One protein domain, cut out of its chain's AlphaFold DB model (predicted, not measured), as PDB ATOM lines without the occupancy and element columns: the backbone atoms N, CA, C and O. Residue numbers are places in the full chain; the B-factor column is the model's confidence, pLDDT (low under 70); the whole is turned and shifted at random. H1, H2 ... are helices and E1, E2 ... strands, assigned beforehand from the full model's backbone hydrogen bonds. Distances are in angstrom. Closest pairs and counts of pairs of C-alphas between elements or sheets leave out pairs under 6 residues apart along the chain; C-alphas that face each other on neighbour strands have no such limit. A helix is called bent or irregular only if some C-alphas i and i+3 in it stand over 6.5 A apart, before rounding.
ATOM      1  N   SER A  16     -15.378   9.124  -2.594       54.16
ATOM      2  CA  SER A  16     -14.842   9.210  -3.953       54.16
ATOM      3  C   SER A  16     -14.423  10.644  -4.228       54.16
ATOM      4  O   SER A  16     -15.206  11.573  -4.025       54.16
ATOM      5  N   PHE A  17     -13.179  10.808  -4.664       45.81
ATOM      6  CA  PHE A  17     -12.572  12.086  -5.003       45.81
ATOM      7  C   PHE A  17     -12.308  12.144  -6.508       45.81
ATOM      8  O   PHE A  17     -11.777  11.191  -7.081       45.81
ATOM      9  N   PHE A  18     -12.663  13.266  -7.130       50.38
ATOM     10  CA  PHE A  18     -12.383  13.529  -8.538       50.38
ATOM     11  C   PHE A  18     -11.519  14.776  -8.679       50.38
ATOM     12  O   PHE A  18     -11.870  15.841  -8.166       50.38
ATOM     13  N   LEU A  19     -10.406  14.620  -9.399       42.09
ATOM     14  CA  LEU A  19      -9.498  15.700  -9.749       42.09
ATOM     15  C   LEU A  19      -9.667  16.052 -11.223       42.09
ATOM     16  O   LEU A  19      -9.415  15.222 -12.100       42.09
ATOM     17  N   ARG A  20     -10.062  17.295 -11.494       54.34
ATOM     18  CA  ARG A  20     -10.074  17.836 -12.854       54.34
ATOM     19  C   ARG A  20      -8.734  18.502 -13.141       54.34
ATOM     20  O   ARG A  20      -8.327  19.391 -12.403       54.34
ATOM     21  N   LEU A  21      -8.082  18.095 -14.229       42.69
ATOM     22  CA  LEU A  21      -6.966  18.823 -14.828       42.69
ATOM     23  C   LEU A  21      -7.485  19.466 -16.115       42.69
ATOM     24  O   LEU A  21      -7.906  18.750 -17.021       42.69
ATOM     25  N   VAL A  22      -7.495  20.796 -16.191       44.94
ATOM     26  CA  VAL A  22      -7.732  21.527 -17.443       44.94
ATOM     27  C   VAL A  22      -6.372  21.855 -18.065       44.94
ATOM     28  O   VAL A  22      -5.735  22.798 -17.605       44.94
ATOM     29  N   PRO A  23      -5.871  21.079 -19.043       32.66
ATOM     30  CA  PRO A  23      -4.714  21.500 -19.819       32.66
ATOM     31  C   PRO A  23      -5.130  22.659 -20.730       32.66
ATOM     32  O   PRO A  23      -6.148  22.575 -21.417       32.66
ATOM     33  N   ILE A  24      -4.346  23.731 -20.721       39.41
ATOM     34  CA  ILE A  24      -4.452  24.821 -21.690       39.41
ATOM     35  C   ILE A  24      -3.206  24.706 -22.558       39.41
ATOM     36  O   ILE A  24      -2.117  25.092 -22.151       39.41
ATOM     37  N   GLU A  25      -3.346  24.058 -23.707       28.64
ATOM     38  CA  GLU A  25      -2.259  23.885 -24.668       28.64
ATOM     39  C   GLU A  25      -2.297  25.061 -25.646       28.64
ATOM     40  O   GLU A  25      -3.367  25.391 -26.157       28.64
ATOM     41  N   TYR A  26      -1.156  25.708 -25.897       36.00
ATOM     42  CA  TYR A  26      -1.019  26.599 -27.048       36.00
ATOM     43  C   TYR A  26       0.374  26.507 -27.663       36.00
ATOM     44  O   TYR A  26       1.384  26.521 -26.959       36.00
ATOM     45  N   ASP A  27       0.370  26.413 -28.991       31.50
ATOM     46  CA  ASP A  27       1.528  26.260 -29.864       31.50
ATOM     47  C   ASP A  27       2.287  27.590 -30.087       31.50
ATOM     48  O   ASP A  27       1.809  28.685 -29.775       31.50
ATOM     49  N   GLN A  28       3.503  27.423 -30.599       36.91
ATOM     50  CA  GLN A  28       4.740  28.202 -30.520       36.91
ATOM     51  C   GLN A  28       4.678  29.723 -30.755       36.91
ATOM     52  O   GLN A  28       4.371  30.187 -31.848       36.91
ATOM     53  N   ALA A  29       5.148  30.487 -29.759       33.75
ATOM     54  CA  ALA A  29       6.020  31.660 -29.929       33.75
ATOM     55  C   ALA A  29       6.556  32.109 -28.553       33.75
ATOM     56  O   ALA A  29       5.784  32.231 -27.603       33.75
ATOM     57  N   ASN A  30       7.871  32.334 -28.468       33.91
ATOM     58  CA  ASN A  30       8.672  32.693 -27.286       33.91
ATOM     59  C   ASN A  30       8.027  33.707 -26.318       33.91
ATOM     60  O   ASN A  30       8.287  34.906 -26.382       33.91
ATOM     61  N   SER A  31       7.264  33.207 -25.355       33.00
ATOM     62  CA  SER A  31       6.913  33.895 -24.116       33.00
ATOM     63  C   SER A  31       6.726  32.821 -23.046       33.00
ATOM     64  O   SER A  31       6.201  31.746 -23.344       33.00
ATOM     65  N   LEU A  32       7.205  33.065 -21.823       33.09
ATOM     66  CA  LEU A  32       6.957  32.194 -20.673       33.09
ATOM     67  C   LEU A  32       5.442  32.161 -20.426       33.09
ATOM     68  O   LEU A  32       4.910  33.021 -19.736       33.09
ATOM     69  N   LYS A  33       4.737  31.197 -21.026       36.81
ATOM     70  CA  LYS A  33       3.293  31.023 -20.844       36.81
ATOM     71  C   LYS A  33       3.054  30.000 -19.735       36.81
ATOM     72  O   LYS A  33       3.230  28.804 -19.983       36.81
ATOM     73  N   PRO A  34       2.687  30.411 -18.511       35.94
ATOM     74  CA  PRO A  34       2.338  29.460 -17.470       35.94
ATOM     75  C   PRO A  34       1.066  28.696 -17.861       35.94
ATOM     76  O   PRO A  34       0.003  29.255 -18.117       35.94
ATOM     77  N   THR A  35       1.176  27.373 -17.910       37.38
ATOM     78  CA  THR A  35       0.041  26.465 -18.077       37.38
ATOM     79  C   THR A  35      -0.618  26.247 -16.717       37.38
ATOM     80  O   THR A  35      -0.286  25.295 -16.009       37.38
ATOM     81  N   TYR A  36      -1.546  27.115 -16.306       42.53
ATOM     82  CA  TYR A  36      -2.298  26.857 -15.076       42.53
ATOM     83  C   TYR A  36      -3.390  25.819 -15.302       42.53
ATOM     84  O   TYR A  36      -4.428  26.050 -15.921       42.53
ATOM     85  N   VAL A  37      -3.154  24.648 -14.720       48.41
ATOM     86  CA  VAL A  37      -4.154  23.603 -14.600       48.41
ATOM     87  C   VAL A  37      -5.060  23.944 -13.422       48.41
ATOM     88  O   VAL A  37      -4.696  23.763 -12.263       48.41
ATOM     89  N   SER A  38      -6.263  24.439 -13.710       57.00
ATOM     90  CA  SER A  38      -7.304  24.626 -12.695       57.00
ATOM     91  C   SER A  38      -7.683  23.269 -12.086       57.00
ATOM     92  O   SER A  38      -8.392  22.482 -12.719       57.00
ATOM     93  N   LEU A  39      -7.233  23.016 -10.856       65.56
ATOM     94  CA  LEU A  39      -7.513  21.807 -10.080       65.56
ATOM     95  C   LEU A  39      -8.810  21.980  -9.283       65.56
ATOM     96  O   LEU A  39      -8.815  22.584  -8.212       65.56
ATOM     97  N   GLN A  40      -9.910  21.438  -9.805       73.25
ATOM     98  CA  GLN A  40     -11.180  21.379  -9.078       73.25
ATOM     99  C   GLN A  40     -11.290  20.045  -8.330       73.25
ATOM    100  O   GLN A  40     -11.032  18.988  -8.914       73.25
ATOM    101  N   VAL A  41     -11.703  20.105  -7.062       78.50
ATOM    102  CA  VAL A  41     -11.848  18.953  -6.164       78.50
ATOM    103  C   VAL A  41     -13.315  18.787  -5.784       78.50
ATOM    104  O   VAL A  41     -13.880  19.665  -5.142       78.50
ATOM    105  N   SER A  42     -13.928  17.657  -6.142       81.31
ATOM    106  CA  SER A  42     -15.287  17.302  -5.697       81.31
ATOM    107  C   SER A  42     -15.286  15.992  -4.906       81.31
ATOM    108  O   SER A  42     -14.638  15.022  -5.316       81.31
ATOM    109  N   PHE A  43     -16.035  15.954  -3.801       82.81
ATOM    110  CA  PHE A  43     -16.200  14.775  -2.950       82.81
ATOM    111  C   PHE A  43     -17.633  14.252  -3.004       82.81
ATOM    112  O   PHE A  43     -18.588  15.003  -2.803       82.81
ATOM    113  N   PHE A  44     -17.764  12.943  -3.208       80.56
ATOM    114  CA  PHE A  44     -19.023  12.214  -3.078       80.56
ATOM    115  C   PHE A  44     -18.926  11.299  -1.864       80.56
ATOM    116  O   PHE A  44     -18.077  10.404  -1.818       80.56
ATOM    117  N   MET A  45     -19.781  11.548  -0.875       78.75
ATOM    118  CA  MET A  45     -19.729  10.903   0.432       78.75
ATOM    119  C   MET A  45     -20.982  10.075   0.675       78.75
ATOM    120  O   MET A  45     -22.101  10.524   0.443       78.75
ATOM    121  N   THR A  46     -20.794   8.856   1.172       69.25
ATOM    122  CA  THR A  46     -21.882   7.953   1.560       69.25
ATOM    123  C   THR A  46     -21.806   7.690   3.065       69.25
ATOM    124  O   THR A  46     -20.774   7.237   3.566       69.25
ATOM    125  N   GLY A  47     -22.883   7.983   3.803       57.97
ATOM    126  CA  GLY A  47     -22.910   7.759   5.258       57.97
ATOM    127  C   GLY A  47     -23.736   8.738   6.096       57.97
ATOM    128  O   GLY A  47     -24.019   8.426   7.244       57.97
ATOM    129  N   ASP A  48     -24.195   9.860   5.538       50.09
ATOM    130  CA  ASP A  48     -24.875  10.918   6.317       50.09
ATOM    131  C   ASP A  48     -26.382  10.684   6.546       50.09
ATOM    132  O   ASP A  48     -27.086  11.534   7.092       50.09
ATOM    133  N   GLY A  49     -26.902   9.528   6.129       47.22
ATOM    134  CA  GLY A  49     -28.283   9.124   6.391       47.22
ATOM    135  C   GLY A  49     -28.472   8.593   7.816       47.22
ATOM    136  O   GLY A  49     -27.573   7.978   8.391       47.22
ATOM    137  N   ALA A  50     -29.683   8.748   8.362       42.34
ATOM    138  CA  ALA A  50     -30.086   8.364   9.726       42.34
ATOM    139  C   ALA A  50     -29.780   6.901  10.153       42.34
ATOM    140  O   ALA A  50     -29.914   6.561  11.328       42.34
ATOM    141  N   SER A  62     -18.494  12.113  11.885       55.88
ATOM    142  CA  SER A  62     -18.661  12.146  10.414       55.88
ATOM    143  C   SER A  62     -19.123  13.512   9.882       55.88
ATOM    144  O   SER A  62     -18.896  13.860   8.730       55.88
ATOM    145  N   THR A  63     -19.744  14.307  10.752       56.28
ATOM    146  CA  THR A  63     -20.108  15.708  10.509       56.28
ATOM    147  C   THR A  63     -18.904  16.654  10.454       56.28
ATOM    148  O   THR A  63     -18.849  17.493   9.563       56.28
ATOM    149  N   ALA A  64     -17.922  16.502  11.346       56.09
ATOM    150  CA  ALA A  64     -16.696  17.299  11.359       56.09
ATOM    151  C   ALA A  64     -15.829  17.012  10.123       56.09
ATOM    152  O   ALA A  64     -15.316  17.940   9.509       56.09
ATOM    153  N   THR A  65     -15.742  15.748   9.692       64.25
ATOM    154  CA  THR A  65     -15.028  15.398   8.454       64.25
ATOM    155  C   THR A  65     -15.738  15.932   7.206       64.25
ATOM    156  O   THR A  65     -15.070  16.406   6.291       64.25
ATOM    157  N   PHE A  66     -17.077  15.933   7.173       71.50
ATOM    158  CA  PHE A  66     -17.848  16.517   6.068       71.50
ATOM    159  C   PHE A  66     -17.630  18.032   5.927       71.50
ATOM    160  O   PHE A  66     -17.452  18.518   4.809       71.50
ATOM    161  N   GLU A  67     -17.603  18.782   7.034       72.75
ATOM    162  CA  GLU A  67     -17.332  20.227   6.984       72.75
ATOM    163  C   GLU A  67     -15.903  20.520   6.486       72.75
ATOM    164  O   GLU A  67     -15.733  21.388   5.633       72.75
ATOM    165  N   THR A  68     -14.892  19.729   6.867       76.25
ATOM    166  CA  THR A  68     -13.531  19.879   6.313       76.25
ATOM    167  C   THR A  68     -13.496  19.679   4.791       76.25
ATOM    168  O   THR A  68     -12.850  20.438   4.065       76.25
ATOM    169  N   TYR A  69     -14.211  18.676   4.266       80.31
ATOM    170  CA  TYR A  69     -14.300  18.456   2.817       80.31
ATOM    171  C   TYR A  69     -15.059  19.571   2.099       80.31
ATOM    172  O   TYR A  69     -14.734  19.917   0.960       80.31
ATOM    173  N   LYS A  70     -16.054  20.164   2.755       80.38
ATOM    174  CA  LYS A  70     -16.791  21.310   2.230       80.38
ATOM    175  C   LYS A  70     -15.890  22.532   2.077       80.38
ATOM    176  O   LYS A  70     -15.924  23.133   1.009       80.38
ATOM    177  N   ASP A  71     -15.031  22.828   3.047       80.50
ATOM    178  CA  ASP A  71     -14.081  23.944   2.944       80.50
ATOM    179  C   ASP A  71     -13.070  23.722   1.805       80.50
ATOM    180  O   ASP A  71     -12.848  24.604   0.976       80.50
ATOM    181  N   LEU A  72     -12.526  22.505   1.676       81.38
ATOM    182  CA  LEU A  72     -11.612  22.153   0.579       81.38
ATOM    183  C   LEU A  72     -12.280  22.240  -0.801       81.38
ATOM    184  O   LEU A  72     -11.697  22.747  -1.766       81.38
ATOM    185  N   THR A  73     -13.508  21.730  -0.916       81.12
ATOM    186  CA  THR A  73     -14.255  21.790  -2.180       81.12
ATOM    187  C   THR A  73     -14.616  23.221  -2.524       81.12
ATOM    188  O   THR A  73     -14.444  23.599  -3.677       81.12
ATOM    189  N   LEU A  74     -15.019  24.032  -1.543       82.56
ATOM    190  CA  LEU A  74     -15.304  25.441  -1.750       82.56
ATOM    191  C   LEU A  74     -14.068  26.148  -2.317       82.56
ATOM    192  O   LEU A  74     -14.146  26.635  -3.442       82.56
ATOM    193  N   ALA A  75     -12.921  26.062  -1.640       78.50
ATOM    194  CA  ALA A  75     -11.677  26.698  -2.073       78.50
ATOM    195  C   ALA A  75     -11.232  26.273  -3.489       78.50
ATOM    196  O   ALA A  75     -10.806  27.095  -4.297       78.50
ATOM    197  N   SER A  76     -11.367  24.991  -3.844       75.31
ATOM    198  CA  SER A  76     -11.034  24.511  -5.201       75.31
ATOM    199  C   SER A  76     -12.085  24.860  -6.267       75.31
ATOM    200  O   SER A  76     -11.911  24.562  -7.448       75.31
ATOM    201  N   GLY A  77     -13.214  25.441  -5.860       76.69
ATOM    202  CA  GLY A  77     -14.370  25.680  -6.710       76.69
ATOM    203  C   GLY A  77     -15.222  24.433  -6.991       76.69
ATOM    204  O   GLY A  77     -16.116  24.485  -7.834       76.69
ATOM    205  N   GLY A  78     -14.958  23.304  -6.336       80.44
ATOM    206  CA  GLY A  78     -15.709  22.059  -6.466       80.44
ATOM    207  C   GLY A  78     -16.920  21.928  -5.544       80.44
ATOM    208  O   GLY A  78     -17.530  22.918  -5.142       80.44
ATOM    209  N   GLN A  79     -17.345  20.683  -5.302       82.75
ATOM    210  CA  GLN A  79     -18.611  20.365  -4.623       82.75
ATOM    211  C   GLN A  79     -18.437  19.238  -3.594       82.75
ATOM    212  O   GLN A  79     -17.822  18.215  -3.897       82.75
ATOM    213  N   ALA A  80     -19.024  19.401  -2.404       84.69
ATOM    214  CA  ALA A  80     -19.146  18.356  -1.384       84.69
ATOM    215  C   ALA A  80     -20.585  17.819  -1.348       84.69
ATOM    216  O   ALA A  80     -21.514  18.501  -0.905       84.69
ATOM    217  N   ILE A  81     -20.768  16.590  -1.834       83.69
ATOM    218  CA  ILE A  81     -22.086  15.999  -2.068       83.69
ATOM    219  C   ILE A  81     -22.252  14.765  -1.184       83.69
ATOM    220  O   ILE A  81     -21.548  13.763  -1.334       83.69
ATOM    221  N   GLY A  82     -23.218  14.825  -0.272       82.00
ATOM    222  CA  GLY A  82     -23.677  13.677   0.502       82.00
ATOM    223  C   GLY A  82     -24.714  12.896  -0.301       82.00
ATOM    224  O   GLY A  82     -25.733  13.450  -0.696       82.00
ATOM    225  N   VAL A  83     -24.473  11.610  -0.545       79.88
ATOM    226  CA  VAL A  83     -25.293  10.747  -1.406       79.88
ATOM    227  C   VAL A  83     -25.845   9.567  -0.603       79.88
ATOM    228  O   VAL A  83     -25.143   8.938   0.193       79.88
ATOM    229  N   THR A  84     -27.115   9.232  -0.832       78.00
ATOM    230  CA  THR A  84     -27.749   8.011  -0.313       78.00
ATOM    231  C   THR A  84     -27.768   6.915  -1.382       78.00
ATOM    232  O   THR A  84     -27.492   7.168  -2.555       78.00
ATOM    233  N   LYS A  85     -28.080   5.665  -1.014       73.62
ATOM    234  CA  LYS A  85     -28.040   4.540  -1.968       73.62
ATOM    235  C   LYS A  85     -28.985   4.733  -3.155       73.62
ATOM    236  O   LYS A  85     -28.678   4.224  -4.233       73.62
ATOM    237  N   GLU A  86     -30.080   5.449  -2.937       75.88
ATOM    238  CA  GLU A  86     -31.153   5.733  -3.889       75.88
ATOM    239  C   GLU A  86     -30.734   6.792  -4.920       75.88
ATOM    240  O   GLU A  86     -31.168   6.734  -6.064       75.88
ATOM    241  N   ASN A  87     -29.822   7.696  -4.545       78.19
ATOM    242  CA  ASN A  87     -29.383   8.828  -5.372       78.19
ATOM    243  C   ASN A  87     -28.140   8.523  -6.233       78.19
ATOM    244  O   ASN A  87     -27.559   9.424  -6.839       78.19
ATOM    245  N   ARG A  88     -27.674   7.265  -6.262       79.19
ATOM    246  CA  ARG A  88     -26.433   6.870  -6.956       79.19
ATOM    247  C   ARG A  88     -26.456   7.107  -8.477       79.19
ATOM    248  O   ARG A  88     -25.454   7.618  -8.983       79.19
ATOM    249  N   PRO A  89     -27.535   6.777  -9.214       81.25
ATOM    250  CA  PRO A  89     -27.600   7.071 -10.646       81.25
ATOM    251  C   PRO A  89     -27.450   8.570 -10.929       81.25
ATOM    252  O   PRO A  89     -26.608   8.973 -11.722       81.25
ATOM    253  N   GLN A  90     -28.169   9.409 -10.183       85.19
ATOM    254  CA  GLN A  90     -28.143  10.862 -10.348       85.19
ATOM    255  C   GLN A  90     -26.793  11.462  -9.931       85.19
ATOM    256  O   GLN A  90     -26.320  12.415 -10.545       85.19
ATOM    257  N   ALA A  91     -26.129  10.887  -8.924       81.69
ATOM    258  CA  ALA A  91     -24.768  11.279  -8.558       81.69
ATOM    259  C   ALA A  91     -23.766  11.014  -9.691       81.69
ATOM    260  O   ALA A  91     -22.829  11.788  -9.869       81.69
ATOM    261  N   THR A  92     -23.986   9.966 -10.490       82.06
ATOM    262  CA  THR A  92     -23.127   9.652 -11.641       82.06
ATOM    263  C   THR A  92     -23.248  10.733 -12.710       82.06
ATOM    264  O   THR A  92     -22.238  11.172 -13.250       82.06
ATOM    265  N   ASP A  93     -24.450  11.260 -12.935       84.31
ATOM    266  CA  ASP A  93     -24.652  12.365 -13.869       84.31
ATOM    267  C   ASP A  93     -23.939  13.658 -13.432       84.31
ATOM    268  O   ASP A  93     -23.421  14.392 -14.272       84.31
ATOM    269  N   VAL A  94     -23.871  13.936 -12.124       83.62
ATOM    270  CA  VAL A  94     -23.115  15.085 -11.586       83.62
ATOM    271  C   VAL A  94     -21.608  14.893 -11.789       83.62
ATOM    272  O   VAL A  94     -20.894  15.843 -12.120       83.62
ATOM    273  N   ILE A  95     -21.108  13.662 -11.632       79.00
ATOM    274  CA  ILE A  95     -19.709  13.323 -11.931       79.00
ATOM    275  C   ILE A  95     -19.420  13.556 -13.417       79.00
ATOM    276  O   ILE A  95     -18.397  14.154 -13.747       79.00
ATOM    277  N   ILE A  96     -20.320  13.131 -14.307       79.75
ATOM    278  CA  ILE A  96     -20.169  13.326 -15.755       79.75
ATOM    279  C   ILE A  96     -20.129  14.816 -16.093       79.75
ATOM    280  O   ILE A  96     -19.199  15.254 -16.770       79.75
ATOM    281  N   ASP A  97     -21.073  15.612 -15.579       77.12
ATOM    282  CA  ASP A  97     -21.068  17.053 -15.836       77.12
ATOM    283  C   ASP A  97     -19.757  17.695 -15.359       77.12
ATOM    284  O   ASP A  97     -19.095  18.391 -16.118       77.12
ATOM    285  N   SER A  98     -19.347  17.426 -14.114       72.00
ATOM    286  CA  SER A  98     -18.151  18.038 -13.516       72.00
ATOM    287  C   SER A  98     -16.834  17.569 -14.144       72.00
ATOM    288  O   SER A  98     -15.830  18.281 -14.060       72.00
ATOM    289  N   SER A  99     -16.845  16.413 -14.811       70.69
ATOM    290  CA  SER A  99     -15.712  15.873 -15.572       70.69
ATOM    291  C   SER A  99     -15.696  16.332 -17.034       70.69
ATOM    292  O   SER A  99     -14.745  16.031 -17.755       70.69
ATOM    293  N   THR A 100     -16.726  17.054 -17.488       67.50
ATOM    294  CA  THR A 100     -16.809  17.534 -18.869       67.50
ATOM    295  C   THR A 100     -15.740  18.607 -19.120       67.50
ATOM    296  O   THR A 100     -15.551  19.547 -18.340       67.50
ATOM    297  N   SER A 101     -14.986  18.448 -20.211       58.34
ATOM    298  CA  SER A 101     -13.992  19.431 -20.663       58.34
ATOM    299  C   SER A 101     -14.665  20.763 -21.030       58.34
ATOM    300  O   SER A 101     -15.831  20.779 -21.401       58.34
ATOM    301  N   ALA A 102     -13.938  21.883 -20.938       67.75
ATOM    302  CA  ALA A 102     -14.439  23.228 -21.286       67.75
ATOM    303  C   ALA A 102     -15.599  23.781 -20.419       67.75
ATOM    304  O   ALA A 102     -16.434  24.560 -20.871       67.75
ATOM    305  N   LEU A 103     -15.632  23.410 -19.139       73.00
ATOM    306  CA  LEU A 103     -16.539  23.989 -18.150       73.00
ATOM    307  C   LEU A 103     -16.066  25.369 -17.671       73.00
ATOM    308  O   LEU A 103     -14.947  25.471 -17.159       73.00
ATOM    309  N   VAL A 104     -16.940  26.375 -17.769       78.56
ATOM    310  CA  VAL A 104     -16.713  27.740 -17.266       78.56
ATOM    311  C   VAL A 104     -17.768  28.127 -16.235       78.56
ATOM    312  O   VAL A 104     -18.910  27.662 -16.270       78.56
ATOM    313  N   THR A 105     -17.365  28.962 -15.281       85.81
ATOM    314  CA  THR A 105     -18.219  29.442 -14.193       85.81
ATOM    315  C   THR A 105     -18.697  30.858 -14.502       85.81
ATOM    316  O   THR A 105     -17.905  31.728 -14.845       85.81
ATOM    317  N   VAL A 106     -20.003  31.099 -14.394       89.25
ATOM    318  CA  VAL A 106     -20.602  32.437 -14.594       89.25
ATOM    319  C   VAL A 106     -20.859  33.117 -13.254       89.25
ATOM    320  O   VAL A 106     -20.747  34.338 -13.116       89.25
ATOM    321  N   LEU A 107     -21.203  32.310 -12.252       91.75
ATOM    322  CA  LEU A 107     -21.474  32.758 -10.901       91.75
ATOM    323  C   LEU A 107     -21.069  31.674  -9.909       91.75
ATOM    324  O   LEU A 107     -21.512  30.534 -10.022       91.75
ATOM    325  N   GLN A 108     -20.306  32.054  -8.892       91.94
ATOM    326  CA  GLN A 108     -20.055  31.236  -7.718       91.94
ATOM    327  C   GLN A 108     -20.231  32.049  -6.440       91.94
ATOM    328  O   GLN A 108     -19.663  33.133  -6.290       91.94
ATOM    329  N   ARG A 109     -21.048  31.540  -5.517       93.56
ATOM    330  CA  ARG A 109     -21.362  32.181  -4.238       93.56
ATOM    331  C   ARG A 109     -21.485  31.144  -3.128       93.56
ATOM    332  O   ARG A 109     -21.923  30.021  -3.365       93.56
ATOM    333  N   ALA A 110     -21.157  31.549  -1.909       92.50
ATOM    334  CA  ALA A 110     -21.368  30.756  -0.705       92.50
ATOM    335  C   ALA A 110     -21.914  31.633   0.420       92.50
ATOM    336  O   ALA A 110     -21.567  32.813   0.523       92.50
ATOM    337  N   ARG A 111     -22.789  31.065   1.246       93.00
ATOM    338  CA  ARG A 111     -23.363  31.713   2.425       93.00
ATOM    339  C   ARG A 111     -23.133  30.860   3.649       93.00
ATOM    340  O   ARG A 111     -23.450  29.673   3.648       93.00
ATOM    341  N   ASN A 112     -22.583  31.489   4.676       89.81
ATOM    342  CA  ASN A 112     -22.421  30.931   6.004       89.81
ATOM    343  C   ASN A 112     -22.441  32.096   7.018       89.81
ATOM    344  O   ASN A 112     -21.465  32.847   7.056       89.81
ATOM    345  N   PRO A 113     -23.531  32.312   7.780       89.75
ATOM    346  CA  PRO A 113     -24.780  31.541   7.800       89.75
ATOM    347  C   PRO A 113     -25.639  31.739   6.535       89.75
ATOM    348  O   PRO A 113     -25.353  32.595   5.695       89.75
ATOM    349  N   GLY A 114     -26.688  30.923   6.388       90.69
ATOM    350  CA  GLY A 114     -27.693  31.094   5.334       90.69
ATOM    351  C   GLY A 114     -28.487  32.389   5.501       90.69
ATOM    352  O   GLY A 114     -28.651  32.883   6.617       90.69
ATOM    353  N   ARG A 115     -28.982  32.939   4.391       93.19
ATOM    354  CA  ARG A 115     -29.868  34.107   4.380       93.19
ATOM    355  C   ARG A 115     -30.806  34.089   3.177       93.19
ATOM    356  O   ARG A 115     -30.569  33.364   2.212       93.19
ATOM    357  N   VAL A 116     -31.856  34.905   3.246       95.12
ATOM    358  CA  VAL A 116     -32.736  35.181   2.105       95.12
ATOM    359  C   VAL A 116     -32.057  36.215   1.216       95.12
ATOM    360  O   VAL A 116     -31.751  37.314   1.672       95.12
ATOM    361  N   GLU A 117     -31.781  35.855  -0.032       95.06
ATOM    362  CA  GLU A 117     -31.050  36.719  -0.960       95.06
ATOM    363  C   GLU A 117     -31.314  36.322  -2.406       95.06
ATOM    364  O   GLU A 117     -31.476  35.142  -2.724       95.06
ATOM    365  N   THR A 118     -31.292  37.313  -3.290       96.69
ATOM    366  CA  THR A 118     -31.396  37.107  -4.731       96.69
ATOM    367  C   THR A 118     -30.041  37.319  -5.382       96.69
ATOM    368  O   THR A 118     -29.369  38.319  -5.139       96.69
ATOM    369  N   PHE A 119     -29.650  36.373  -6.230       95.81
ATOM    370  CA  PHE A 119     -28.443  36.463  -7.035       95.81
ATOM    371  C   PHE A 119     -28.801  36.685  -8.489       95.81
ATOM    372  O   PHE A 119     -29.606  35.936  -9.041       95.81
ATOM    373  N   SER A 120     -28.137  37.647  -9.115       95.31
ATOM    374  CA  SER A 120     -28.285  37.908 -10.540       95.31
ATOM    375  C   SER A 120     -27.048  37.441 -11.301       95.31
ATOM    376  O   SER A 120     -25.919  37.563 -10.817       95.31
ATOM    377  N   PHE A 121     -27.252  36.882 -12.488       93.31
ATOM    378  CA  PHE A 121     -26.175  36.465 -13.379       93.31
ATOM    379  C   PHE A 121     -26.593  36.617 -14.839       93.31
ATOM    380  O   PHE A 121     -27.751  36.410 -15.198       93.31
ATOM    381  N   LEU A 122     -25.640  36.996 -15.686       91.12
ATOM    382  CA  LEU A 122     -25.882  37.236 -17.102       91.12
ATOM    383  C   LEU A 122     -25.610  35.964 -17.908       91.12
ATOM    384  O   LEU A 122     -24.533  35.382 -17.796       91.12
ATOM    385  N   LEU A 123     -26.573  35.551 -18.733       89.50
ATOM    386  CA  LEU A 123     -26.393  34.463 -19.689       89.50
ATOM    387  C   LEU A 123     -26.449  34.998 -21.119       89.50
ATOM    388  O   LEU A 123     -27.514  35.382 -21.599       89.50
ATOM    389  N   ASP A 124     -25.321  34.973 -21.818       84.62
ATOM    390  CA  ASP A 124     -25.235  35.342 -23.233       84.62
ATOM    391  C   ASP A 124     -25.600  34.167 -24.166       84.62
ATOM    392  O   ASP A 124     -25.884  33.047 -23.722       84.62
ATOM    393  N   GLU A 125     -25.633  34.428 -25.471       80.25
ATOM    394  CA  GLU A 125     -26.027  33.462 -26.505       80.25
ATOM    395  C   GLU A 125     -25.046  32.295 -26.667       80.25
ATOM    396  O   GLU A 125     -25.456  31.185 -27.006       80.25
ATOM    397  N   SER A 126     -23.759  32.501 -26.386       74.19
ATOM    398  CA  SER A 126     -22.778  31.426 -26.537       74.19
ATOM    399  C   SER A 126     -22.933  30.292 -25.543       74.19
ATOM    400  O   SER A 126     -22.536  29.159 -25.830       74.19
ATOM    401  N   LEU A 127     -23.457  30.595 -24.360       79.94
ATOM    402  CA  LEU A 127     -23.536  29.630 -23.280       79.94
ATOM    403  C   LEU A 127     -24.542  28.530 -23.641       79.94
ATOM    404  O   LEU A 127     -25.729  28.797 -23.807       79.94
ATOM    405  N   LYS A 128     -24.086  27.278 -23.717       80.44
ATOM    406  CA  LYS A 128     -24.936  26.101 -23.960       80.44
ATOM    407  C   LYS A 128     -24.863  25.136 -22.782       80.44
ATOM    408  O   LYS A 128     -23.871  25.095 -22.063       80.44
ATOM    409  N   ASN A 129     -25.914  24.341 -22.582       84.31
ATOM    410  CA  ASN A 129     -25.965  23.319 -21.527       84.31
ATOM    411  C   ASN A 129     -25.655  23.893 -20.131       84.31
ATOM    412  O   ASN A 129     -24.754  23.428 -19.430       84.31
ATOM    413  N   ILE A 130     -26.379  24.946 -19.738       88.62
ATOM    414  CA  ILE A 130     -26.193  25.565 -18.422       88.62
ATOM    415  C   ILE A 130     -26.711  24.634 -17.338       88.62
ATOM    416  O   ILE A 130     -27.867  24.206 -17.359       88.62
ATOM    417  N   THR A 131     -25.845  24.396 -16.360       91.81
ATOM    418  CA  THR A 131     -26.177  23.641 -15.161       91.81
ATOM    419  C   THR A 131     -25.900  24.489 -13.929       91.81
ATOM    420  O   THR A 131     -24.789  24.990 -13.726       91.81
ATOM    421  N   ILE A 132     -26.926  24.653 -13.100       94.06
ATOM    422  CA  ILE A 132     -26.853  25.338 -11.813       94.06
ATOM    423  C   ILE A 132     -26.777  24.273 -10.721       94.06
ATOM    424  O   ILE A 132     -27.637  23.396 -10.629       94.06
ATOM    425  N   TYR A 133     -25.750  24.369  -9.888       93.75
ATOM    426  CA  TYR A 133     -25.534  23.528  -8.722       93.75
ATOM    427  C   TYR A 133     -25.789  24.335  -7.461       93.75
ATOM    428  O   TYR A 133     -25.177  25.385  -7.250       93.75
ATOM    429  N   ILE A 134     -26.675  23.834  -6.612       94.88
ATOM    430  CA  ILE A 134     -27.013  24.457  -5.337       94.88
ATOM    431  C   ILE A 134     -26.807  23.406  -4.261       94.88
ATOM    432  O   ILE A 134     -27.531  22.416  -4.227       94.88
ATOM    433  N   THR A 135     -25.816  23.598  -3.397       92.25
ATOM    434  CA  THR A 135     -25.505  22.633  -2.335       92.25
ATOM    435  C   THR A 135     -25.916  23.209  -0.992       92.25
ATOM    436  O   THR A 135     -25.489  24.302  -0.635       92.25
ATOM    437  N   GLY A 136     -26.719  22.479  -0.229       90.12
ATOM    438  CA  GLY A 136     -27.148  22.887   1.104       90.12
ATOM    439  C   GLY A 136     -28.273  22.004   1.632       90.12
ATOM    440  O   GLY A 136     -28.776  21.118   0.945       90.12
ATOM    441  N   LYS A 137     -28.652  22.221   2.889       87.06
ATOM    442  CA  LYS A 137     -29.728  21.481   3.558       87.06
ATOM    443  C   LYS A 137     -30.878  22.440   3.850       87.06
ATOM    444  O   LYS A 137     -30.641  23.606   4.149       87.06
ATOM    445  N   SER A 138     -32.113  21.949   3.747       87.62
ATOM    446  CA  SER A 138     -33.326  22.712   4.084       87.62
ATOM    447  C   SER A 138     -33.360  24.114   3.455       87.62
ATOM    448  O   SER A 138     -33.518  25.120   4.145       87.62
ATOM    449  N   LEU A 139     -33.175  24.185   2.136       93.38
ATOM    450  CA  LEU A 139     -33.265  25.422   1.363       93.38
ATOM    451  C   LEU A 139     -34.397  25.333   0.346       93.38
ATOM    452  O   LEU A 139     -34.805  24.241  -0.045       93.38
ATOM    453  N   THR A 140     -34.895  26.489  -0.077       96.44
ATOM    454  CA  THR A 140     -35.751  26.609  -1.255       96.44
ATOM    455  C   THR A 140     -35.197  27.682  -2.177       96.44
ATOM    456  O   THR A 140     -34.497  28.598  -1.738       96.44
ATOM    457  N   PHE A 141     -35.493  27.565  -3.469       97.12
ATOM    458  CA  PHE A 141     -35.124  28.581  -4.441       97.12
ATOM    459  C   PHE A 141     -36.210  28.783  -5.492       97.12
ATOM    460  O   PHE A 141     -37.011  27.886  -5.775       97.12
ATOM    461  N   THR A 142     -36.217  29.983  -6.065       97.75
ATOM    462  CA  THR A 142     -37.025  30.347  -7.230       97.75
ATOM    463  C   THR A 142     -36.107  30.929  -8.290       97.75
ATOM    464  O   THR A 142     -35.407  31.908  -8.035       97.75
ATOM    465  N   LEU A 143     -36.101  30.315  -9.468       97.44
ATOM    466  CA  LEU A 143     -35.394  30.806 -10.640       97.44
ATOM    467  C   LEU A 143     -36.329  31.709 -11.443       97.44
ATOM    468  O   LEU A 143     -37.498  31.370 -11.615       97.44
ATOM    469  N   LYS A 144     -35.812  32.822 -11.954       97.19
ATOM    470  CA  LYS A 144     -36.532  33.763 -12.805       97.19
ATOM    471  C   LYS A 144     -35.691  34.099 -14.031       97.19
ATOM    472  O   LYS A 144     -34.503  34.404 -13.914       97.19
ATOM    473  N   ASN A 145     -36.314  34.020 -15.199       95.94
ATOM    474  CA  ASN A 145     -35.676  34.368 -16.461       95.94
ATOM    475  C   ASN A 145     -35.858  35.868 -16.792       95.94
ATOM    476  O   ASN A 145     -36.669  36.547 -16.154       95.94
ATOM    477  N   PRO A 146     -35.162  36.386 -17.820       95.12
ATOM    478  CA  PRO A 146     -35.290  37.778 -18.255       95.12
ATOM    479  C   PRO A 146     -36.714  38.185 -18.670       95.12
ATOM    480  O   PRO A 146     -37.080  39.348 -18.546       95.12
ATOM    481  N   ALA A 147     -37.534  37.233 -19.129       94.75
ATOM    482  CA  ALA A 147     -38.933  37.456 -19.506       94.75
ATOM    483  C   ALA A 147     -39.902  37.462 -18.303       94.75
ATOM    484  O   ALA A 147     -41.110  37.589 -18.482       94.75
ATOM    485  N   GLY A 148     -39.398  37.295 -17.075       95.00
ATOM    486  CA  GLY A 148     -40.200  37.275 -15.850       95.00
ATOM    487  C   GLY A 148     -40.871  35.934 -15.540       95.00
ATOM    488  O   GLY A 148     -41.576  35.830 -14.538       95.00
ATOM    489  N   VAL A 149     -40.638  34.893 -16.342       96.25
ATOM    490  CA  VAL A 149     -41.111  33.534 -16.054       96.25
ATOM    491  C   VAL A 149     -40.324  32.981 -14.874       96.25
ATOM    492  O   VAL A 149     -39.097  33.085 -14.837       96.25
ATOM    493  N   THR A 150     -41.029  32.365 -13.926       96.62
ATOM    494  CA  THR A 150     -40.442  31.786 -12.716       96.62
ATOM    495  C   THR A 150     -40.624  30.274 -12.651       96.62
ATOM    496  O   THR A 150     -41.648  29.765 -13.102       96.62
ATOM    497  N   GLN A 151     -39.680  29.578 -12.020       96.44
ATOM    498  CA  GLN A 151     -39.761  28.153 -11.684       96.44
ATOM    499  C   GLN A 151     -39.252  27.920 -10.260       96.44
ATOM    500  O   GLN A 151     -38.182  28.410  -9.885       96.44
ATOM    501  N   LYS A 152     -40.007  27.164  -9.461       96.62
ATOM    502  CA  LYS A 152     -39.635  26.814  -8.081       96.62
ATOM    503  C   LYS A 152     -38.848  25.509  -8.015       96.62
ATOM    504  O   LYS A 152     -38.935  24.662  -8.898       96.62
ATOM    505  N   GLN A 153     -38.132  25.303  -6.909       94.56
ATOM    506  CA  GLN A 153     -37.316  24.098  -6.712       94.56
ATOM    507  C   GLN A 153     -38.075  22.760  -6.777       94.56
ATOM    508  O   GLN A 153     -37.471  21.725  -7.032       94.56
ATOM    509  N   ASN A 154     -39.377  22.754  -6.476       93.81
ATOM    510  CA  ASN A 154     -40.199  21.544  -6.416       93.81
ATOM    511  C   ASN A 154     -40.834  21.196  -7.770       93.81
ATOM    512  O   ASN A 154     -41.467  20.151  -7.903       93.81
ATOM    513  N   GLU A 155     -40.646  22.044  -8.778       94.94
ATOM    514  CA  GLU A 155     -41.070  21.807 -10.152       94.94
ATOM    515  C   GLU A 155     -39.954  21.052 -10.890       94.94
ATOM    516  O   GLU A 155     -39.096  21.652 -11.542       94.94
ATOM    517  N   ALA A 156     -39.948  19.718 -10.749       92.31
ATOM    518  CA  ALA A 156     -38.908  18.847 -11.309       92.31
ATOM    519  C   ALA A 156     -38.761  18.991 -12.834       92.31
ATOM    520  O   ALA A 156     -37.644  18.992 -13.341       92.31
ATOM    521  N   ASN A 157     -39.875  19.164 -13.547       95.06
ATOM    522  CA  ASN A 157     -39.914  19.566 -14.952       95.06
ATOM    523  C   ASN A 157     -40.743  20.847 -15.034       95.06
ATOM    524  O   ASN A 157     -41.971  20.790 -15.010       95.06
ATOM    525  N   GLY A 158     -40.074  21.995 -15.055       91.94
ATOM    526  CA  GLY A 158     -40.729  23.295 -15.141       91.94
ATOM    527  C   GLY A 158     -40.419  24.004 -16.453       91.94
ATOM    528  O   GLY A 158     -39.751  23.472 -17.338       91.94
ATOM    529  N   LYS A 159     -40.922  25.234 -16.577       92.00
ATOM    530  CA  LYS A 159     -40.827  26.023 -17.816       92.00
ATOM    531  C   LYS A 159     -39.407  26.478 -18.158       92.00
ATOM    532  O   LYS A 159     -39.138  26.784 -19.310       92.00
ATOM    533  N   LEU A 160     -38.525  26.585 -17.166       94.44
ATOM    534  CA  LEU A 160     -37.154  27.078 -17.330       94.44
ATOM    535  C   LEU A 160     -36.130  25.941 -17.423       94.44
ATOM    536  O   LEU A 160     -34.983  26.183 -17.801       94.44
ATOM    537  N   GLY A 161     -36.521  24.712 -17.079       94.12
ATOM    538  CA  GLY A 161     -35.649  23.548 -17.126       94.12
ATOM    539  C   GLY A 161     -36.062  22.432 -16.175       94.12
ATOM    540  O   GLY A 161     -37.181  22.383 -15.656       94.12
ATOM    541  N   THR A 162     -35.117  21.531 -15.923       95.31
ATOM    542  CA  THR A 162     -35.312  20.371 -15.047       95.31
ATOM    543  C   THR A 162     -34.557  20.543 -13.736       95.31
ATOM    544  O   THR A 162     -33.417  21.004 -13.732       95.31
ATOM    545  N   VAL A 163     -35.185  20.170 -12.622       95.31
ATOM    546  CA  VAL A 163     -34.601  20.197 -11.277       95.31
ATOM    547  C   VAL A 163     -34.482  18.769 -10.763       95.31
ATOM    548  O   VAL A 163     -35.472  18.049 -10.637       95.31
ATOM    549  N   GLN A 164     -33.261  18.364 -10.434       93.38
ATOM    550  CA  GLN A 164     -32.954  17.063  -9.850       93.38
ATOM    551  C   GLN A 164     -32.328  17.246  -8.472       93.38
ATOM    552  O   GLN A 164     -31.492  18.125  -8.275       93.38
ATOM    553  N   THR A 165     -32.713  16.398  -7.519       92.06
ATOM    554  CA  THR A 165     -32.124  16.385  -6.174       92.06
ATOM    555  C   THR A 165     -31.205  15.179  -6.034       92.06
ATOM    556  O   THR A 165     -31.609  14.050  -6.305       92.06
ATOM    557  N   VAL A 166     -29.970  15.416  -5.598       89.06
ATOM    558  CA  VAL A 166     -28.943  14.403  -5.337       89.06
ATOM    559  C   VAL A 166     -28.432  14.614  -3.918       89.06
ATOM    560  O   VAL A 166     -27.458  15.321  -3.677       89.06
ATOM    561  N   GLY A 167     -29.143  14.034  -2.950       88.31
ATOM    562  CA  GLY A 167     -28.854  14.223  -1.531       88.31
ATOM    563  C   GLY A 167     -28.972  15.686  -1.102       88.31
ATOM    564  O   GLY A 167     -30.082  16.206  -1.056       88.31
ATOM    565  N   ASN A 168     -27.855  16.342  -0.779       90.00
ATOM    566  CA  ASN A 168     -27.807  17.767  -0.411       90.00
ATOM    567  C   ASN A 168     -27.561  18.718  -1.601       90.00
ATOM    568  O   ASN A 168     -27.313  19.904  -1.387       90.00
ATOM    569  N   LEU A 169     -27.566  18.213  -2.834       91.69
ATOM    570  CA  LEU A 169     -27.356  18.996  -4.048       91.69
ATOM    571  C   LEU A 169     -28.652  19.090  -4.857       91.69
ATOM    572  O   LEU A 169     -29.241  18.068  -5.204       91.69
ATOM    573  N   TYR A 170     -29.035  20.299  -5.253       94.38
ATOM    574  CA  TYR A 170     -29.930  20.515  -6.382       94.38
ATOM    575  C   TYR A 170     -29.109  20.759  -7.641       94.38
ATOM    576  O   TYR A 170     -28.208  21.601  -7.670       94.38
ATOM    577  N   ARG A 171     -29.448  20.021  -8.689       94.00
ATOM    578  CA  ARG A 171     -28.902  20.157 -10.031       94.00
ATOM    579  C   ARG A 171     -30.016  20.638 -10.944       94.00
ATOM    580  O   ARG A 171     -30.966  19.899 -11.202       94.00
ATOM    581  N   VAL A 172     -29.894  21.867 -11.428       94.62
ATOM    582  CA  VAL A 172     -30.857  22.477 -12.345       94.62
ATOM    583  C   VAL A 172     -30.236  22.555 -13.731       94.62
ATOM    584  O   VAL A 172     -29.234  23.243 -13.911       94.62
ATOM    585  N   ARG A 173     -30.822  21.868 -14.711       93.00
ATOM    586  CA  ARG A 173     -30.431  21.976 -16.122       93.00
ATOM    587  C   ARG A 173     -31.422  22.881 -16.832       93.00
ATOM    588  O   ARG A 173     -32.603  22.538 -16.897       93.00
ATOM    589  N   LEU A 174     -30.949  24.021 -17.329       92.81
ATOM    590  CA  LEU A 174     -31.805  24.954 -18.062       92.81
ATOM    591  C   LEU A 174     -32.221  24.363 -19.411       92.81
ATOM    592  O   LEU A 174     -31.476  23.581 -20.006       92.81
ATOM    593  N   ALA A 175     -33.407  24.748 -19.879       90.50
ATOM    594  CA  ALA A 175     -33.892  24.375 -21.200       90.50
ATOM    595  C   ALA A 175     -32.957  24.901 -22.309       90.50
ATOM    596  O   ALA A 175     -32.288  25.926 -22.149       90.50
ATOM    597  N   THR A 176     -32.881  24.178 -23.428       81.88
ATOM    598  CA  THR A 176     -31.960  24.494 -24.534       81.88
ATOM    599  C   THR A 176     -32.320  25.816 -25.218       81.88
ATOM    600  O   THR A 176     -31.434  26.573 -25.605       81.88
ATOM    601  N   ASP A 177     -33.611  26.121 -25.310       80.00
ATOM    602  CA  ASP A 177     -34.224  27.350 -25.824       80.00
ATOM    603  C   ASP A 177     -34.266  28.469 -24.767       80.00
ATOM    604  O   ASP A 177     -35.240  29.205 -24.618       80.00
ATOM    605  N   LYS A 178     -33.188  28.600 -23.989       82.00
ATOM    606  CA  LYS A 178     -33.103  29.610 -22.935       82.00
ATOM    607  C   LYS A 178     -33.189  31.032 -23.498       82.00
ATOM    608  O   LYS A 178     -32.603  31.360 -24.530       82.00
ATOM    609  N   HIS A 179     -33.769  31.925 -22.704       85.50
ATOM    610  CA  HIS A 179     -33.617  33.360 -22.917       85.50
ATOM    611  C   HIS A 179     -32.201  33.828 -22.550       85.50
ATOM    612  O   HIS A 179     -31.656  33.461 -21.503       85.50
ATOM    613  N   THR A 180     -31.615  34.665 -23.402       88.62
ATOM    614  CA  THR A 180     -30.395  35.419 -23.097       88.62
ATOM    615  C   THR A 180     -30.733  36.655 -22.264       88.62
ATOM    616  O   THR A 180     -31.841  37.186 -22.344       88.62
ATOM    617  N   GLY A 181     -29.799  37.099 -21.426       90.44
ATOM    618  CA  GLY A 181     -29.967  38.275 -20.569       90.44
ATOM    619  C   GLY A 181     -29.789  37.981 -19.084       90.44
ATOM    620  O   GLY A 181     -29.109  37.026 -18.700       90.44
ATOM    621  N   LEU A 182     -30.353  38.853 -18.247       94.06
ATOM    622  CA  LEU A 182     -30.186  38.818 -16.797       94.06
ATOM    623  C   LEU A 182     -31.140  37.809 -16.150       94.06
ATOM    624  O   LEU A 182     -32.357  37.983 -16.168       94.06
ATOM    625  N   TRP A 183     -30.571  36.762 -15.563       96.19
ATOM    626  CA  TRP A 183     -31.293  35.767 -14.781       96.19
ATOM    627  C   TRP A 183     -31.168  36.068 -13.297       96.19
ATOM    628  O   TRP A 183     -30.151  36.592 -12.842       96.19
ATOM    629  N   GLU A 184     -32.191  35.689 -12.540       97.56
ATOM    630  CA  GLU A 184     -32.231  35.860 -11.093       97.56
ATOM    631  C   GLU A 184     -32.541  34.522 -10.424       97.56
ATOM    632  O   GLU A 184     -33.415  33.774 -10.861       97.56
ATOM    633  N   ILE A 185     -31.851  34.224  -9.329       97.56
ATOM    634  CA  ILE A 185     -32.190  33.111  -8.448       97.56
ATOM    635  C   ILE A 185     -32.365  33.625  -7.026       97.56
ATOM    636  O   ILE A 185     -31.430  34.114  -6.395       97.56
ATOM    637  N   SER A 186     -33.596  33.532  -6.535       97.56
ATOM    638  CA  SER A 186     -33.964  33.892  -5.168       97.56
ATOM    639  C   SER A 186     -33.778  32.677  -4.275       97.56
ATOM    640  O   SER A 186     -34.440  31.660  -4.480       97.56
ATOM    641  N   MET A 187     -32.881  32.780  -3.303       96.81
ATOM    642  CA  MET A 187     -32.553  31.738  -2.337       96.81
ATOM    643  C   MET A 187     -33.231  32.028  -1.002       96.81
ATOM    644  O   MET A 187     -33.239  33.165  -0.533       96.81
ATOM    645  N   ASN A 188     -33.761  30.990  -0.361       96.12
ATOM    646  CA  ASN A 188     -34.302  31.063   0.988       96.12
ATOM    647  C   ASN A 188     -33.781  29.884   1.817       96.12
ATOM    648  O   ASN A 188     -34.197  28.737   1.628       96.12
ATOM    649  N   SER A 189     -32.844  30.172   2.719       94.38
ATOM    650  CA  SER A 189     -32.326  29.210   3.687       94.38
ATOM    651  C   SER A 189     -31.812  29.920   4.932       94.38
ATOM    652  O   SER A 189     -31.199  30.980   4.841       94.38
ATOM    653  N   ASN A 190     -32.009  29.296   6.091       93.50
ATOM    654  CA  ASN A 190     -31.348  29.656   7.345       93.50
ATOM    655  C   ASN A 190     -30.049  28.858   7.578       93.50
ATOM    656  O   ASN A 190     -29.327  29.126   8.536       93.50
ATOM    657  N   GLN A 191     -29.739  27.883   6.715       92.38
ATOM    658  CA  GLN A 191     -28.537  27.055   6.789       92.38
ATOM    659  C   GLN A 191     -27.523  27.453   5.708       92.38
ATOM    660  O   GLN A 191     -27.902  28.027   4.685       92.38
ATOM    661  N   PRO A 192     -26.226  27.158   5.903       92.25
ATOM    662  CA  PRO A 192     -25.215  27.437   4.896       92.25
ATOM    663  C   PRO A 192     -25.516  26.763   3.552       92.25
ATOM    664  O   PRO A 192     -25.923  25.599   3.507       92.25
ATOM    665  N   TYR A 193     -25.256  27.478   2.459       93.38
ATOM    666  CA  TYR A 193     -25.424  26.959   1.104       93.38
ATOM    667  C   TYR A 193     -24.372  27.509   0.142       93.38
ATOM    668  O   TYR A 193     -23.788  28.571   0.365       93.38
ATOM    669  N   THR A 194     -24.154  26.797  -0.961       93.06
ATOM    670  CA  THR A 194     -23.349  27.249  -2.097       93.06
ATOM    671  C   THR A 194     -24.195  27.268  -3.363       93.06
ATOM    672  O   THR A 194     -25.090  26.445  -3.543       93.06
ATOM    673  N   LEU A 195     -23.915  28.229  -4.237       94.25
ATOM    674  CA  LEU A 195     -24.525  28.400  -5.549       94.25
ATOM    675  C   LEU A 195     -23.401  28.466  -6.581       94.25
ATOM    676  O   LEU A 195     -22.520  29.320  -6.478       94.25
ATOM    677  N   LYS A 196     -23.441  27.590  -7.582       92.44
ATOM    678  CA  LYS A 196     -22.504  27.587  -8.705       92.44
ATOM    679  C   LYS A 196     -23.272  27.458 -10.015       92.44
ATOM    680  O   LYS A 196     -23.911  26.442 -10.264       92.44
ATOM    681  N   VAL A 197     -23.192  28.475 -10.863       91.44
ATOM    682  CA  VAL A 197     -23.732  28.462 -12.225       91.44
ATOM    683  C   VAL A 197     -22.595  28.135 -13.171       91.44
ATOM    684  O   VAL A 197     -21.609  28.873 -13.262       91.44
ATOM    685  N   THR A 198     -22.744  27.019 -13.867       86.75
ATOM    686  CA  THR A 198     -21.718  26.487 -14.749       86.75
ATOM    687  C   THR A 198     -22.255  26.232 -16.141       86.75
ATOM    688  O   THR A 198     -23.446  25.971 -16.324       86.75
ATOM    689  N   VAL A 199     -21.367  26.313 -17.124       79.88
ATOM    690  CA  VAL A 199     -21.713  26.159 -18.532       79.88
ATOM    691  C   VAL A 199     -20.678  25.288 -19.218       79.88
ATOM    692  O   VAL A 199     -19.480  25.455 -18.992       79.88
ATOM    693  N   CYS A 200     -21.141  24.373 -20.068       66.56
ATOM    694  CA  CYS A 200     -20.269  23.671 -20.997       66.56
ATOM    695  C   CYS A 200     -20.070  24.542 -22.238       66.56
ATOM    696  O   CYS A 200     -21.014  24.781 -22.995       66.56
ATOM    697  N   LEU A 201     -18.845  25.001 -22.467       59.19
ATOM    698  CA  LEU A 201     -18.522  25.681 -23.708       59.19
ATOM    699  C   LEU A 201     -18.346  24.646 -24.832       59.19
ATOM    700  O   LEU A 201     -17.701  23.615 -24.624       59.19
TER     701      LEU A 201
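AT A GLANCE: This is residues 16 to 50 and 62 to 201 of the 326 residues of an uncharacterized protein of Hucho hucho (huchen) (UniProt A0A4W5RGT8). Two twisted sheets, E4 E12 E6 E10 E9 and E5 E11 E7 E8, lie face to face as a sandwich; H2 packs on the outside of the five-stranded one, in the wedge between it and a small sheet, E1 E2 E3, whose far face is covered by H1. From this body the loop between E1 and E2 runs out as a long arm, of which residues 27 to 32 stick out. The printed part has 175 residues with two named helices and twelve named strands, in the order E1 E2 H1 E3 H2 E4 E5 E6 E7 E8 E9 E10 E11 E12; the two sandwich sheets are antiparallel in the orders just given, the small one is mixed, and the class is mixed, helices and strands. The whole is compact, with a radius of gyration of the C-alphas of 16.9 A and spans of 54 by 44 by 30 A.

IN THESE COORDINATES: Begin with the largest sheet: find C-alpha 103 at (-16.539, 23.989, -18.150), where E4, residues 103 to 111, starts its 23.0 A; it bends by 66 degrees at residue 106. Beside it look for E12, residues 193 to 200, 22.9 A, which ends at C-alpha 200, (-20.269, 23.671, -20.997). Then come E6, residues 128 to 136, 25.4 A, E10, residues 169 to 174, 15.9 A, and E9, residues 161 to 166, 16.4 A. The second sheet holds E5, residues 117 to 123, 19.4 A, E11, residues 181 to 188, 23.1 A, E7, residues 140 to 144, and E8, residues 150 to 152. The small sheet holds E1, residues 16 to 20, E2, residues 40 to 46, 20.2 A, and E3, residues 80 to 83. H1, residues 62 to 75, spans 20.4 A; H2, residues 85 to 99, spans 21.6 A from C-alpha 85 at (-28.040, 4.540, -1.968), and is irregular, with C-alphas 86 and 89 7.8 A apart.

HOW THE PARTS SIT: In the five-stranded sheet, strongly twisted, E12 and E6 are antiparallel at 165 degrees, with N 133 and O 196 at 2.8 A; E4 and E9 are its edge strands. E9 and E10 form a hairpin, with N 166 and O 169 at 2.8 A. The sandwich, two sheets face to face, has facing parts 10.5 A centre to centre and best planes 6 degrees apart. In its other sheet E5 and E11 show N 119 and O 185 at 2.9 A, and the hairpin E7 and E8 shows N 143 and O 151 at 2.9 A. H2 is on one face of the five-stranded sheet, making two layers, helix on sheet, at a height of 9.1 A; its closest C-alphas to E9 are those of Asn 87 and Val 166, 5.6 A. Farther out, E1 and E2 form an antiparallel hairpin, with N 44 and O 16 at 3.0 A, while E2 and E3 are parallel, with N 83 and O 45 at 2.8 A. H2 and H1 are on opposite faces of this sheet, three layers with the sheet between helices; H1 runs along the strands at a height of 8.5 A, and the C-alphas of Lys 70 and Ala 80 are its closest to E3, 5.2 A. Each O i to N i+4 pair of H1 is within hydrogen-bond range, against 9 of 11 in H2.

THE WHOLE: The C-alphas of Asn 30 and Ala 50 are the two farthest apart, 58.9 A. Look for the cut after residue 50: residues 51 to 61 are not printed, and C-alphas 50 and 62 are 12.1 A apart. The link E1 to E2, 19 residues, is long. The mean pLDDT of the printed part is 79.2; it is under 70 at residues 16 to 39, 46 to 50, 62 to 65, 100 to 102 and 200 to 201.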